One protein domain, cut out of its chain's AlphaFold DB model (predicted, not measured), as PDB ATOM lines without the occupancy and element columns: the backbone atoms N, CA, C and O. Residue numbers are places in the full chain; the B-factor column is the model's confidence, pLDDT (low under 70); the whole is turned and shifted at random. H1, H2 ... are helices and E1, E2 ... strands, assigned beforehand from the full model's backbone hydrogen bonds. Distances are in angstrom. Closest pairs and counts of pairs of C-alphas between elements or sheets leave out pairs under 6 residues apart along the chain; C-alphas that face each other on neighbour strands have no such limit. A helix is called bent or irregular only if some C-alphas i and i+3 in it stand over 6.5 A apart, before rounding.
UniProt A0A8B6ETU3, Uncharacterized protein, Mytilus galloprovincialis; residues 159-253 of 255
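What this domain is: This is residues 159 to 253 of the 255 residues of an uncharacterized protein of Mytilus galloprovincialis (UniProt A0A8B6ETU3). This is a long, loose rod with a three-stranded antiparallel sheet, E1, E5 and E4, at one end and a small two-stranded hairpin, E2 and E3, with the short helix H3 at the other. Between the two ends lie the longest helix, H4, and the short H2; at the sheet end H5 packs on E1 and E5, H1 sits by the edge strand E4, and at the far end residues 197 to 202 of the hairpin stick out. The printed part has 95 residues with five named helices and five named strands, in the order H1, E1, H2, H3, E2, E3, H4, E4, E5, H5, and its class is mixed, helices and strands. The larger sheet has the order E1, E5, E4. The whole is loose, with a radius of gyration of the C-alphas of 17.6 A, and spans 55 by 27 by 24 A.

Where its parts are: In the larger sheet, E1 is residues 171 to 176, 16.9 A from first to last C-alpha, and begins with C-alpha 171 at (170.097, -122.399, 248.804). E5 is residues 239 to 244, 17.0 A long, and E4 is residues 233 to 236, 10.3 A. H4, residues 213 to 226, is 21.5 A long, with C-alpha 213 at (170.817, -105.510, 279.591). H2 is residues 180 to 183, 5.4 A, and H3 is residues 188 to 194, 11.0 A. E2 is residues 195 to 198, 10.1 A, and E3 is residues 201 to 205, 13.5 A, from C-alpha 201 at (149.856, -93.167, 284.028). H1 is residues 159 to 163, 6.4 A, and H5 is residues 247 to 252, 8.8 A. H3 is irregular, with C-alphas 189 and 192 7.1 A apart, and H4 only just is, with C-alphas 213 and 216 6.8 A apart.

How they stand to each other: E1 and E5 are antiparallel neighbours at 161 degrees, with N 173 and O 242 at 2.8 A and N 240 and O 175 at 2.9 A, within hydrogen-bond range. E5, the inner strand, and E4 form an antiparallel hairpin at 165 degrees, with N 234 and O 241 at 2.8 A. H5 is on this sheet at a height of 8.0 A, over E5; on the local plane it runs across the strands at 61 degrees to E5, only just short of slantwise. The closest C-alphas of H5 and E5 are those of Ala 250 and Ala 244, 5.2 A apart. H1 only grazes the sheet, with its residues 159 to 163; its closest C-alpha to E4 is that of Leu 161, 6.0 A from that of Val 234. H4 only just is on the sheet, with 5 pairs of C-alphas within 10 A, and only grazes it with its residues 220 to 224. Residues 215 to 219 of H4 touch H2, the closest C-alphas being those of Tyr 219 and Tyr 181, 5.9 A apart. H2 and H3 are apart, and so are H3 and H4. The closest C-alphas of H3 and E3 are those of Thr 194 and Arg 204, 5.2 A apart. E2 and E3 form an antiparallel hairpin at 142 degrees, with N 196 and O 203 at 2.8 A. Every O i to N i+4 pair is within hydrogen-bond range in H1 and H5, 9 of 10 in H4, and 0 of 3 in H3, where 3 of 4 O i to N i+3 pairs are; H2 is too short for an i+4 pair.

The domain as a whole: The two C-alphas farthest apart are those of Gly 168 and Gly 201, 56.1 A. Residues 197 to 202 stand free. The printed part has no cut, and no link is long. The mean pLDDT of the printed part is 85.6; residues 199 to 200 and 253 are under 70.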
ATOM      1  N   PHE A 159     181.125-112.409 262.139       90.00
ATOM      2  CA  PHE A 159     182.173-112.869 261.229       90.00
ATOM      3  C   PHE A 159     182.438-114.376 261.362       90.00
ATOM      4  O   PHE A 159     182.431-115.094 260.366       90.00
ATOM      5  N   HIS A 160     182.589-114.883 262.592       90.62
ATOM      6  CA  HIS A 160     182.778-116.318 262.823       90.62
ATOM      7  C   HIS A 160     181.527-117.137 262.488       90.62
ATOM      8  O   HIS A 160     181.638-118.304 262.127       90.62
ATOM      9  N   LEU A 161     180.332-116.556 262.615       90.62
ATOM     10  CA  LEU A 161     179.095-117.208 262.185       90.62
ATOM     11  C   LEU A 161     179.021-117.311 260.660       90.62
ATOM     12  O   LEU A 161     178.643-118.357 260.146       90.62
ATOM     13  N   ALA A 162     179.420-116.267 259.934       88.38
ATOM     14  CA  ALA A 162     179.442-116.290 258.475       88.38
ATOM     15  C   ALA A 162     180.418-117.345 257.925       88.38
ATOM     16  O   ALA A 162     180.079-118.040 256.969       88.38
ATOM     17  N   ASP A 163     181.582-117.504 258.560       91.06
ATOM     18  CA  ASP A 163     182.602-118.489 258.172       91.06
ATOM     19  C   ASP A 163     182.137-119.948 258.344       91.06
ATOM     20  O   ASP A 163     182.540-120.840 257.602       91.06
ATOM     21  N   ARG A 164     181.211-120.204 259.277       89.69
ATOM     22  CA  ARG A 164     180.631-121.543 259.486       89.69
ATOM     23  C   ARG A 164     179.694-121.988 258.368       89.69
ATOM     24  O   ARG A 164     179.351-123.166 258.317       89.69
ATOM     25  N   VAL A 165     179.245-121.076 257.505       89.31
ATOM     26  CA  VAL A 165     178.348-121.416 256.399       89.31
ATOM     27  C   VAL A 165     179.160-122.098 255.291       89.31
ATOM     28  O   VAL A 165     180.018-121.445 254.692       89.31
ATOM     29  N   PRO A 166     178.888-123.374 254.949       88.50
ATOM     30  CA  PRO A 166     179.700-124.101 253.982       88.50
ATOM     31  C   PRO A 166     179.705-123.448 252.595       88.50
ATOM     32  O   PRO A 166     178.676-122.986 252.081       88.50
ATOM     33  N   GLN A 167     180.873-123.460 251.954       85.94
ATOM     34  CA  GLN A 167     181.007-123.056 250.557       85.94
ATOM     35  C   GLN A 167     180.278-124.057 249.643       85.94
ATOM     36  O   GLN A 167     180.282-125.259 249.887       85.94
ATOM     37  N   GLY A 168     179.630-123.561 248.584       82.19
ATOM     38  CA  GLY A 168     178.907-124.398 247.612       82.19
ATOM     39  C   GLY A 168     177.425-124.651 247.919       82.19
ATOM     40  O   GLY A 168     176.718-125.186 247.063       82.19
ATOM     41  N   MET A 169     176.916-124.208 249.076       80.69
ATOM     42  CA  MET A 169     175.483-124.268 249.391       80.69
ATOM     43  C   MET A 169     174.676-123.357 248.457       80.69
ATOM     44  O   MET A 169     174.777-122.129 248.517       80.69
ATOM     45  N   LYS A 170     173.860-123.966 247.586       75.62
ATOM     46  CA  LYS A 170     173.099-123.257 246.541       75.62
ATOM     47  C   LYS A 170     171.853-122.546 247.062       75.62
ATOM     48  O   LYS A 170     171.350-121.654 246.379       75.62
ATOM     49  N   LYS A 171     171.320-122.958 248.216       85.12
ATOM     50  CA  LYS A 171     170.097-122.399 248.804       85.12
ATOM     51  C   LYS A 171     170.355-122.016 250.254       85.12
ATOM     52  O   LYS A 171     170.835-122.830 251.040       85.12
ATOM     53  N   LYS A 172     170.046-120.763 250.575       89.31
ATOM     54  CA  LYS A 172     170.145-120.188 251.914       89.31
ATOM     55  C   LYS A 172     168.826-119.503 252.235       89.31
ATOM     56  O   LYS A 172     168.294-118.791 251.384       89.31
ATOM     57  N   THR A 173     168.337-119.715 253.444       87.50
ATOM     58  CA  THR A 173     167.129-119.084 253.966       87.50
ATOM     59  C   THR A 173     167.542-118.221 255.141       87.50
ATOM     60  O   THR A 173     168.151-118.722 256.082       87.50
ATOM     61  N   VAL A 174     167.233-116.929 255.071       89.19
ATOM     62  CA  VAL A 174     167.489-115.983 256.159       89.19
ATOM     63  C   VAL A 174     166.151-115.565 256.745       89.19
ATOM     64  O   VAL A 174     165.249-115.168 256.006       89.19
ATOM     65  N   THR A 175     166.021-115.685 258.059       88.56
ATOM     66  CA  THR A 175     164.828-115.299 258.810       88.56
ATOM     67  C   THR A 175     165.206-114.285 259.874       88.56
ATOM     68  O   THR A 175     166.167-114.512 260.607       88.56
ATOM     69  N   ASP A 176     164.413-113.223 259.975       87.88
ATOM     70  CA  ASP A 176     164.520-112.204 261.017       87.88
ATOM     71  C   ASP A 176     163.372-112.366 262.019       87.88
ATOM     72  O   ASP A 176     162.194-112.449 261.644       87.88
ATOM     73  N   ALA A 177     163.713-112.440 263.301       84.62
ATOM     74  CA  ALA A 177     162.745-112.560 264.378       84.62
ATOM     75  C   ALA A 177     162.242-111.177 264.825       84.62
ATOM     76  O   ALA A 177     162.770-110.542 265.740       84.62
ATOM     77  N   TRP A 178     161.150-110.729 264.205       80.19
ATOM     78  CA  TRP A 178     160.538-109.438 264.514       80.19
ATOM     79  C   TRP A 178     160.162-109.297 266.000       80.19
ATOM     80  O   TRP A 178     159.344-110.051 266.527       80.19
ATOM     81  N   ASN A 179     160.700-108.267 266.666       78.62
ATOM     82  CA  ASN A 179     160.473-107.977 268.090       78.62
ATOM     83  C   ASN A 179     160.779-109.157 269.039       78.62
ATOM     84  O   ASN A 179     160.116-109.292 270.069       78.62
ATOM     85  N   GLY A 180     161.801-109.966 268.739       81.69
ATOM     86  CA  GLY A 180     162.139-111.187 269.481       81.69
ATOM     87  C   GLY A 180     162.174-111.040 271.009       81.69
ATOM     88  O   GLY A 180     161.644-111.888 271.729       81.69
ATOM     89  N   TYR A 181     162.692-109.924 271.532       85.19
ATOM     90  CA  TYR A 181     162.737-109.679 272.982       85.19
ATOM     91  C   TYR A 181     161.352-109.650 273.640       85.19
ATOM     92  O   TYR A 181     161.172-110.203 274.724       85.19
ATOM     93  N   HIS A 182     160.341-109.090 272.969       87.38
ATOM     94  CA  HIS A 182     158.977-109.038 273.499       87.38
ATOM     95  C   HIS A 182     158.286-110.412 273.533       87.38
ATOM     96  O   HIS A 182     157.198-110.522 274.090       87.38
ATOM     97  N   SER A 183     158.907-111.460 272.987       87.19
ATOM     98  CA  SER A 183     158.433-112.843 273.111       87.19
ATOM     99  C   SER A 183     158.872-113.506 274.422       87.19
ATOM    100  O   SER A 183     158.376-114.576 274.766       87.19
ATOM    101  N   VAL A 184     159.799-112.897 275.171       88.75
ATOM    102  CA  VAL A 184     160.309-113.449 276.433       88.75
ATOM    103  C   VAL A 184     159.494-112.901 277.607       88.75
ATOM    104  O   VAL A 184     159.594-111.709 277.892       88.75
ATOM    105  N   PRO A 185     158.709-113.720 278.328       90.25
ATOM    106  CA  PRO A 185     157.947-113.246 279.477       90.25
ATOM    107  C   PRO A 185     158.864-112.895 280.655       90.25
ATOM    108  O   PRO A 185     159.831-113.602 280.946       90.25
ATOM    109  N   ILE A 186     158.518-111.821 281.365       89.75
ATOM    110  CA  ILE A 186     159.123-111.466 282.653       89.75
ATOM    111  C   ILE A 186     158.314-112.130 283.765       89.75
ATOM    112  O   ILE A 186     157.074-112.094 283.756       89.75
ATOM    113  N   ARG A 187     159.028-112.711 284.736       87.38
ATOM    114  CA  ARG A 187     158.447-113.295 285.948       87.38
ATOM    115  C   ARG A 187     157.585-112.258 286.666       87.38
ATOM    116  O   ARG A 187     157.985-111.106 286.789       87.38
ATOM    117  N   GLU A 188     156.399-112.649 287.123       87.50
ATOM    118  CA  GLU A 188     155.395-111.689 287.611       87.50
ATOM    119  C   GLU A 188     155.917-110.805 288.747       87.50
ATOM    120  O   GLU A 188     155.704-109.593 288.721       87.50
ATOM    121  N   GLU A 189     156.671-111.403 289.669       85.94
ATOM    122  CA  GLU A 189     157.287-110.708 290.800       85.94
ATOM    123  C   GLU A 189     158.346-109.683 290.384       85.94
ATOM    124  O   GLU A 189     158.526-108.715 291.104       85.94
ATOM    125  N   ASP A 190     158.970-109.810 289.208       85.12
ATOM    126  CA  ASP A 190     160.040-108.920 288.734       85.12
ATOM    127  C   ASP A 190     159.534-107.817 287.788       85.12
ATOM    128  O   ASP A 190     160.259-106.876 287.457       85.12
ATOM    129  N   ARG A 191     158.268-107.873 287.350       85.56
ATOM    130  CA  ARG A 191     157.712-106.898 286.388       85.56
ATOM    131  C   ARG A 191     157.783-105.461 286.902       85.56
ATOM    132  O   ARG A 191     157.945-104.536 286.105       85.56
ATOM    133  N   HIS A 192     157.701-105.259 288.218       80.62
ATOM    134  CA  HIS A 192     157.749-103.938 288.848       80.62
ATOM    135  C   HIS A 192     159.064-103.178 288.575       80.62
ATOM    136  O   HIS A 192     159.041-101.949 288.471       80.62
ATOM    137  N   PHE A 193     160.181-103.876 288.338       81.56
ATOM    138  CA  PHE A 193     161.461-103.263 287.952       81.56
ATOM    139  C   PHE A 193     161.437-102.596 286.572       81.56
ATOM    140  O   PHE A 193     162.241-101.706 286.288       81.56
ATOM    141  N   THR A 194     160.495-102.997 285.720       84.00
ATOM    142  CA  THR A 194     160.331-102.472 284.357       84.00
ATOM    143  C   THR A 194     159.251-101.395 284.262       84.00
ATOM    144  O   THR A 194     158.739-101.108 283.179       84.00
ATOM    145  N   THR A 195     158.879-100.798 285.397       81.94
ATOM    146  CA  THR A 195     157.871 -99.736 285.441       81.94
ATOM    147  C   THR A 195     158.412 -98.447 284.827       81.94
ATOM    148  O   THR A 195     159.460 -97.933 285.231       81.94
ATOM    149  N   PHE A 196     157.655 -97.905 283.880       78.88
ATOM    150  CA  PHE A 196     157.882 -96.628 283.226       78.88
ATOM    151  C   PHE A 196     156.654 -95.725 283.356       78.88
ATOM    152  O   PHE A 196     155.527 -96.167 283.604       78.88
ATOM    153  N   ILE A 197     156.890 -94.426 283.216       73.25
ATOM    154  CA  ILE A 197     155.874 -93.398 283.404       73.25
ATOM    155  C   ILE A 197     155.502 -92.823 282.042       73.25
ATOM    156  O   ILE A 197     156.365 -92.524 281.222       73.25
ATOM    157  N   THR A 198     154.206 -92.654 281.818       71.19
ATOM    158  CA  THR A 198     153.648 -91.931 280.674       71.19
ATOM    159  C   THR A 198     152.774 -90.781 281.187       71.19
ATOM    160  O   THR A 198     152.333 -90.835 282.339       71.19
ATOM    161  N   PRO A 199     152.436 -89.782 280.351       65.12
ATOM    162  CA  PRO A 199     151.453 -88.755 280.713       65.12
ATOM    163  C   PRO A 199     150.085 -89.313 281.138       65.12
ATOM    164  O   PRO A 199     149.346 -88.645 281.851       65.12
ATOM    165  N   TRP A 200     149.755 -90.541 280.725       69.81
ATOM    166  CA  TRP A 200     148.480 -91.204 281.012       69.81
ATOM    167  C   TRP A 200     148.537 -92.168 282.203       69.81
ATOM    168  O   TRP A 200     147.531 -92.790 282.529       69.81
ATOM    169  N   GLY A 201     149.695 -92.310 282.855       71.25
ATOM    170  CA  GLY A 201     149.856 -93.167 284.028       71.25
ATOM    171  C   GLY A 201     151.116 -94.027 284.008       71.25
ATOM    172  O   GLY A 201     151.998 -93.882 283.155       71.25
ATOM    173  N   ARG A 202     151.194 -94.932 284.989       74.75
ATOM    174  CA  ARG A 202     152.293 -95.887 285.163       74.75
ATOM    175  C   ARG A 202     151.984 -97.183 284.427       74.75
ATOM    176  O   ARG A 202     150.915 -97.768 284.591       74.75
ATOM    177  N   TYR A 203     152.956 -97.636 283.650       81.19
ATOM    178  CA  TYR A 203     152.909 -98.895 282.925       81.19
ATOM    179  C   TYR A 203     154.149 -99.703 283.273       81.19
ATOM    180  O   TYR A 203     155.196 -99.142 283.579       81.19
ATOM    181  N   ARG A 204     154.060-101.025 283.213       85.00
ATOM    182  CA  ARG A 204     155.221-101.909 283.385       85.00
ATOM    183  C   ARG A 204     155.221-102.990 282.336       85.00
ATOM    184  O   ARG A 204     154.140-103.411 281.922       85.00
ATOM    185  N   TYR A 205     156.398-103.455 281.945       89.00
ATOM    186  CA  TYR A 205     156.491-104.511 280.958       89.00
ATOM    187  C   TYR A 205     156.091-105.877 281.534       89.00
ATOM    188  O   TYR A 205     156.409-106.225 282.670       89.00
ATOM    189  N   LYS A 206     155.384-106.671 280.728       90.12
ATOM    190  CA  LYS A 206     155.113-108.096 280.986       90.12
ATOM    191  C   LYS A 206     156.137-109.013 280.320       90.12
ATOM    192  O   LYS A 206     156.236-110.186 280.674       90.12
ATOM    193  N   VAL A 207     156.874-108.474 279.357       91.69
ATOM    194  CA  VAL A 207     157.830-109.163 278.486       91.69
ATOM    195  C   VAL A 207     159.139-108.380 278.436       91.69
ATOM    196  O   VAL A 207     159.145-107.198 278.766       91.69
ATOM    197  N   ALA A 208     160.246-109.008 278.058       90.56
ATOM    198  CA  ALA A 208     161.570-108.401 278.139       90.56
ATOM    199  C   ALA A 208     161.647-107.114 277.287       90.56
ATOM    200  O   ALA A 208     161.499-107.184 276.064       90.56
ATOM    201  N   PRO A 209     161.849-105.925 277.893       89.12
ATOM    202  CA  PRO A 209     161.843-104.672 277.154       89.12
ATOM    203  C   PRO A 209     163.115-104.498 276.328       89.12
ATOM    204  O   PRO A 209     164.197-104.984 276.679       89.12
ATOM    205  N   GLN A 210     163.000-103.720 275.254       85.75
ATOM    206  CA  GLN A 210     164.165-103.205 274.539       85.75
ATOM    207  C   GLN A 210     164.963-102.261 275.456       85.75
ATOM    208  O   GLN A 210     164.382-101.436 276.156       85.75
ATOM    209  N   GLY A 211     166.293-102.389 275.455       85.25
ATOM    210  CA  GLY A 211     167.196-101.566 276.274       85.25
ATOM    211  C   GLY A 211     167.548-102.145 277.652       85.25
ATOM    212  O   GLY A 211     168.446-101.620 278.310       85.25
ATOM    213  N   PHE A 212     166.913-103.239 278.084       88.06
ATOM    214  CA  PHE A 212     167.329-103.954 279.294       88.06
ATOM    215  C   PHE A 212     168.502-104.893 279.000       88.06
ATOM    216  O   PHE A 212     168.464-105.668 278.045       88.06
ATOM    217  N   MET A 213     169.541-104.830 279.836       87.00
ATOM    218  CA  MET A 213     170.817-105.510 279.591       87.00
ATOM    219  C   MET A 213     170.663-107.029 279.448       87.00
ATOM    220  O   MET A 213     171.314-107.623 278.596       87.00
ATOM    221  N   ALA A 214     169.790-107.655 280.241       87.81
ATOM    222  CA  ALA A 214     169.604-109.104 280.201       87.81
ATOM    223  C   ALA A 214     168.622-109.574 279.111       87.81
ATOM    224  O   ALA A 214     168.560-110.773 278.855       87.81
ATOM    225  N   SER A 215     167.876-108.676 278.447       89.69
ATOM    226  CA  SER A 215     166.892-109.066 277.420       89.69
ATOM    227  C   SER A 215     167.538-109.843 276.276       89.69
ATOM    228  O   SER A 215     167.017-110.879 275.873       89.69
ATOM    229  N   GLY A 216     168.691-109.371 275.787       88.81
ATOM    230  CA  GLY A 216     169.402-110.005 274.676       88.81
ATOM    231  C   GLY A 216     169.914-111.401 275.027       88.81
ATOM    232  O   GLY A 216     169.712-112.341 274.264       88.81
ATOM    233  N   ASP A 217     170.531-111.561 276.197       89.81
ATOM    234  CA  ASP A 217     171.057-112.849 276.664       89.81
ATOM    235  C   ASP A 217     169.925-113.860 276.929       89.81
ATOM    236  O   ASP A 217     169.963-114.998 276.457       89.81
ATOM    237  N   ALA A 218     168.869-113.414 277.614       89.38
ATOM    238  CA  ALA A 218     167.687-114.208 277.935       89.38
ATOM    239  C   ALA A 218     166.932-114.676 276.682       89.38
ATOM    240  O   ALA A 218     166.423-115.804 276.639       89.38
ATOM    241  N   TYR A 219     166.834-113.809 275.675       91.00
ATOM    242  CA  TYR A 219     166.257-114.138 274.382       91.00
ATOM    243  C   TYR A 219     167.127-115.132 273.620       91.00
ATOM    244  O   TYR A 219     166.627-116.165 273.182       91.00
ATOM    245  N   ASN A 220     168.432-114.869 273.526       90.62
ATOM    246  CA  ASN A 220     169.343-115.735 272.793       90.62
ATOM    247  C   ASN A 220     169.346-117.160 273.331       90.62
ATOM    248  O   ASN A 220     169.203-118.087 272.539       90.62
ATOM    249  N   GLN A 221     169.425-117.322 274.653       91.56
ATOM    250  CA  GLN A 221     169.384-118.630 275.299       91.56
ATOM    251  C   GLN A 221     168.116-119.414 274.932       91.56
ATOM    252  O   GLN A 221     168.184-120.593 274.589       91.56
ATOM    253  N   ARG A 222     166.949-118.761 274.998       91.44
ATOM    254  CA  ARG A 222     165.661-119.392 274.674       91.44
ATOM    255  C   ARG A 222     165.551-119.708 273.191       91.44
ATOM    256  O   ARG A 222     165.099-120.794 272.845       91.44
ATOM    257  N   PHE A 223     165.984-118.788 272.334       91.19
ATOM    258  CA  PHE A 223     165.969-119.010 270.898       91.19
ATOM    259  C   PHE A 223     166.874-120.196 270.552       91.19
ATOM    260  O   PHE A 223     166.398-121.125 269.918       91.19
ATOM    261  N   ASP A 224     168.106-120.249 271.077       90.50
ATOM    262  CA  ASP A 224     169.033-121.374 270.873       90.50
ATOM    263  C   ASP A 224     168.441-122.719 271.302       90.50
ATOM    264  O   ASP A 224     168.607-123.712 270.594       90.50
ATOM    265  N   ALA A 225     167.709-122.751 272.420       90.94
ATOM    266  CA  ALA A 225     167.011-123.954 272.861       90.94
ATOM    267  C   ALA A 225     165.929-124.398 271.859       90.94
ATOM    268  O   ALA A 225     165.851-125.583 271.540       90.94
ATOM    269  N   ILE A 226     165.142-123.460 271.318       90.38
ATOM    270  CA  ILE A 226     164.087-123.738 270.326       90.38
ATOM    271  C   ILE A 226     164.680-124.290 269.028       90.38
ATOM    272  O   ILE A 226     164.177-125.266 268.481       90.38
ATOM    273  N   ILE A 227     165.765-123.687 268.539       88.19
ATOM    274  CA  ILE A 227     166.379-124.086 267.267       88.19
ATOM    275  C   ILE A 227     167.397-125.218 267.420       88.19
ATOM    276  O   ILE A 227     168.036-125.591 266.440       88.19
ATOM    277  N   SER A 228     167.584-125.770 268.620       88.12
ATOM    278  CA  SER A 228     168.629-126.760 268.917       88.12
ATOM    279  C   SER A 228     168.612-127.968 267.971       88.12
ATOM    280  O   SER A 228     169.676-128.381 267.520       88.12
ATOM    281  N   ASN A 229     167.425-128.435 267.573       87.25
ATOM    282  CA  ASN A 229     167.234-129.605 266.705       87.25
ATOM    283  C   ASN A 229     167.580-129.382 265.220       87.25
ATOM    284  O   ASN A 229     167.650-130.336 264.451       87.25
ATOM    285  N   PHE A 230     167.799-128.140 264.797       85.19
ATOM    286  CA  PHE A 230     168.144-127.813 263.414       85.19
ATOM    287  C   PHE A 230     169.667-127.841 263.224       85.19
ATOM    288  O   PHE A 230     170.371-127.016 263.797       85.19
ATOM    289  N   ASN A 231     170.219-128.745 262.422       81.38
ATOM    290  CA  ASN A 231     171.682-128.881 262.323       81.38
ATOM    291  C   ASN A 231     172.334-127.809 261.431       81.38
ATOM    292  O   ASN A 231     173.321-127.185 261.820       81.38
ATOM    293  N   ASP A 232     171.752-127.551 260.260       89.81
ATOM    294  CA  ASP A 232     172.320-126.696 259.211       89.81
ATOM    295  C   ASP A 232     171.925-125.224 259.371       89.81
ATOM    296  O   ASP A 232     171.169-124.658 258.573       89.81
ATOM    297  N   LYS A 233     172.415-124.605 260.451       90.31
ATOM    298  CA  LYS A 233     172.086-123.219 260.789       90.31
ATOM    299  C   LYS A 233     173.236-122.443 261.420       90.31
ATOM    300  O   LYS A 233     174.077-122.982 262.137       90.31
ATOM    301  N   VAL A 234     173.167-121.126 261.272       92.12
ATOM    302  CA  VAL A 234     173.837-120.153 262.136       92.12
ATOM    303  C   VAL A 234     172.832-119.111 262.596       92.12
ATOM    304  O   VAL A 234     171.928-118.746 261.851       92.12
ATOM    305  N   LYS A 235     172.997-118.625 263.824       90.88
ATOM    306  CA  LYS A 235     172.153-117.577 264.394       90.88
ATOM    307  C   LYS A 235     173.018-116.463 264.965       90.88
ATOM    308  O   LYS A 235     173.925-116.733 265.750       90.88
ATOM    309  N   CYS A 236     172.693-115.229 264.607       89.88
ATOM    310  CA  CYS A 236     173.226-114.005 265.178       89.88
ATOM    311  C   CYS A 236     172.077-113.200 265.802       89.88
ATOM    312  O   CYS A 236     171.431-112.406 265.131       89.88
ATOM    313  N   VAL A 237     171.842-113.385 267.102       86.81
ATOM    314  CA  VAL A 237     170.735-112.734 267.823       86.81
ATOM    315  C   VAL A 237     169.375-113.048 267.189       86.81
ATOM    316  O   VAL A 237     168.877-114.153 267.395       86.81
ATOM    317  N   ASP A 238     168.794-112.111 266.443       87.00
ATOM    318  CA  ASP A 238     167.489-112.244 265.787       87.00
ATOM    319  C   ASP A 238     167.598-112.856 264.383       87.00
ATOM    320  O   ASP A 238     166.657-113.500 263.916       87.00
ATOM    321  N   ASP A 239     168.764-112.727 263.745       89.19
ATOM    322  CA  ASP A 239     169.017-113.235 262.404       89.19
ATOM    323  C   ASP A 239     169.386-114.715 262.456       89.19
ATOM    324  O   ASP A 239     170.406-115.102 263.033       89.19
ATOM    325  N   THR A 240     168.599-115.562 261.800       90.19
ATOM    326  CA  THR A 240     168.949-116.971 261.580       90.19
ATOM    327  C   THR A 240     169.160-117.221 260.098       90.19
ATOM    328  O   THR A 240     168.342-116.841 259.267       90.19
ATOM    329  N   CYS A 241     170.264-117.876 259.760       90.44
ATOM    330  CA  CYS A 241     170.581-118.320 258.415       90.44
ATOM    331  C   CYS A 241     170.664-119.843 258.407       90.44
ATOM    332  O   CYS A 241     171.444-120.433 259.152       90.44
ATOM    333  N   MET A 242     169.865-120.464 257.551       90.75
ATOM    334  CA  MET A 242     169.852-121.902 257.309       90.75
ATOM    335  C   MET A 242     170.273-122.183 255.873       90.75
ATOM    336  O   MET A 242     170.076-121.346 254.985       90.75
ATOM    337  N   TRP A 243     170.827-123.362 255.616       90.31
ATOM    338  CA  TRP A 243     171.233-123.760 254.270       90.31
ATOM    339  C   TRP A 243     170.819-125.188 253.946       90.31
ATOM    340  O   TRP A 243     170.706-126.040 254.818       90.31
ATOM    341  N   ALA A 244     170.604-125.442 252.657       88.06
ATOM    342  CA  ALA A 244     170.294-126.769 252.149       88.06
ATOM    343  C   ALA A 244     170.740-126.931 250.688       88.06
ATOM    344  O   ALA A 244     170.967-125.960 249.957       88.06
ATOM    345  N   ASN A 245     170.813-128.186 250.241       86.75
ATOM    346  CA  ASN A 245     171.170-128.533 248.862       86.75
ATOM    347  C   ASN A 245     170.000-128.393 247.872       86.75
ATOM    348  O   ASN A 245     170.225-128.212 246.674       86.75
ATOM    349  N   SER A 246     168.757-128.436 248.356       84.88
ATOM    350  CA  SER A 246     167.538-128.262 247.560       84.88
ATOM    351  C   SER A 246     166.495-127.447 248.330       84.88
ATOM    352  O   SER A 246     166.589-127.284 249.546       84.88
ATOM    353  N   ILE A 247     165.499-126.911 247.618       82.56
ATOM    354  CA  ILE A 247     164.382-126.169 248.233       82.56
ATOM    355  C   ILE A 247     163.527-127.108 249.091       82.56
ATOM    356  O   ILE A 247     163.107-126.732 250.178       82.56
ATOM    357  N   GLU A 248     163.320-128.337 248.623       83.62
ATOM    358  CA  GLU A 248     162.591-129.370 249.357       83.62
ATOM    359  C   GLU A 248     163.282-129.700 250.686       83.62
ATOM    360  O   GLU A 248     162.661-129.622 251.742       83.62
ATOM    361  N   ALA A 249     164.595-129.948 250.660       81.19
ATOM    362  CA  ALA A 249     165.365-130.185 251.876       81.19
ATOM    363  C   ALA A 249     165.324-128.974 252.821       81.19
ATOM    364  O   ALA A 249     165.195-129.154 254.026       81.19
ATOM    365  N   ALA A 250     165.368-127.745 252.289       78.38
ATOM    366  CA  ALA A 250     165.210-126.543 253.106       78.38
ATOM    367  C   ALA A 250     163.850-126.519 253.824       78.38
ATOM    368  O   ALA A 250     163.793-126.174 255.002       78.38
ATOM    369  N   PHE A 251     162.775-126.920 253.141       77.75
ATOM    370  CA  PHE A 251     161.417-126.917 253.684       77.75
ATOM    371  C   PHE A 251     161.204-127.976 254.776       77.75
ATOM    372  O   PHE A 251     160.536-127.703 255.770       77.75
ATOM    373  N   PHE A 252     161.800-129.161 254.624       78.19
ATOM    374  CA  PHE A 252     161.637-130.283 255.560       78.19
ATOM    375  C   PHE A 252     162.734-130.385 256.635       78.19
ATOM    376  O   PHE A 252     162.676-131.272 257.477       78.19
ATOM    377  N   SER A 253     163.709-129.470 256.658       63.66
ATOM    378  CA  SER A 253     164.890-129.503 257.549       63.66
ATOM    379  C   SER A 253     164.625-129.372 259.065       63.66
ATOM    380  O   SER A 253     165.577-129.292 259.841       63.66
TER     381      SER A 253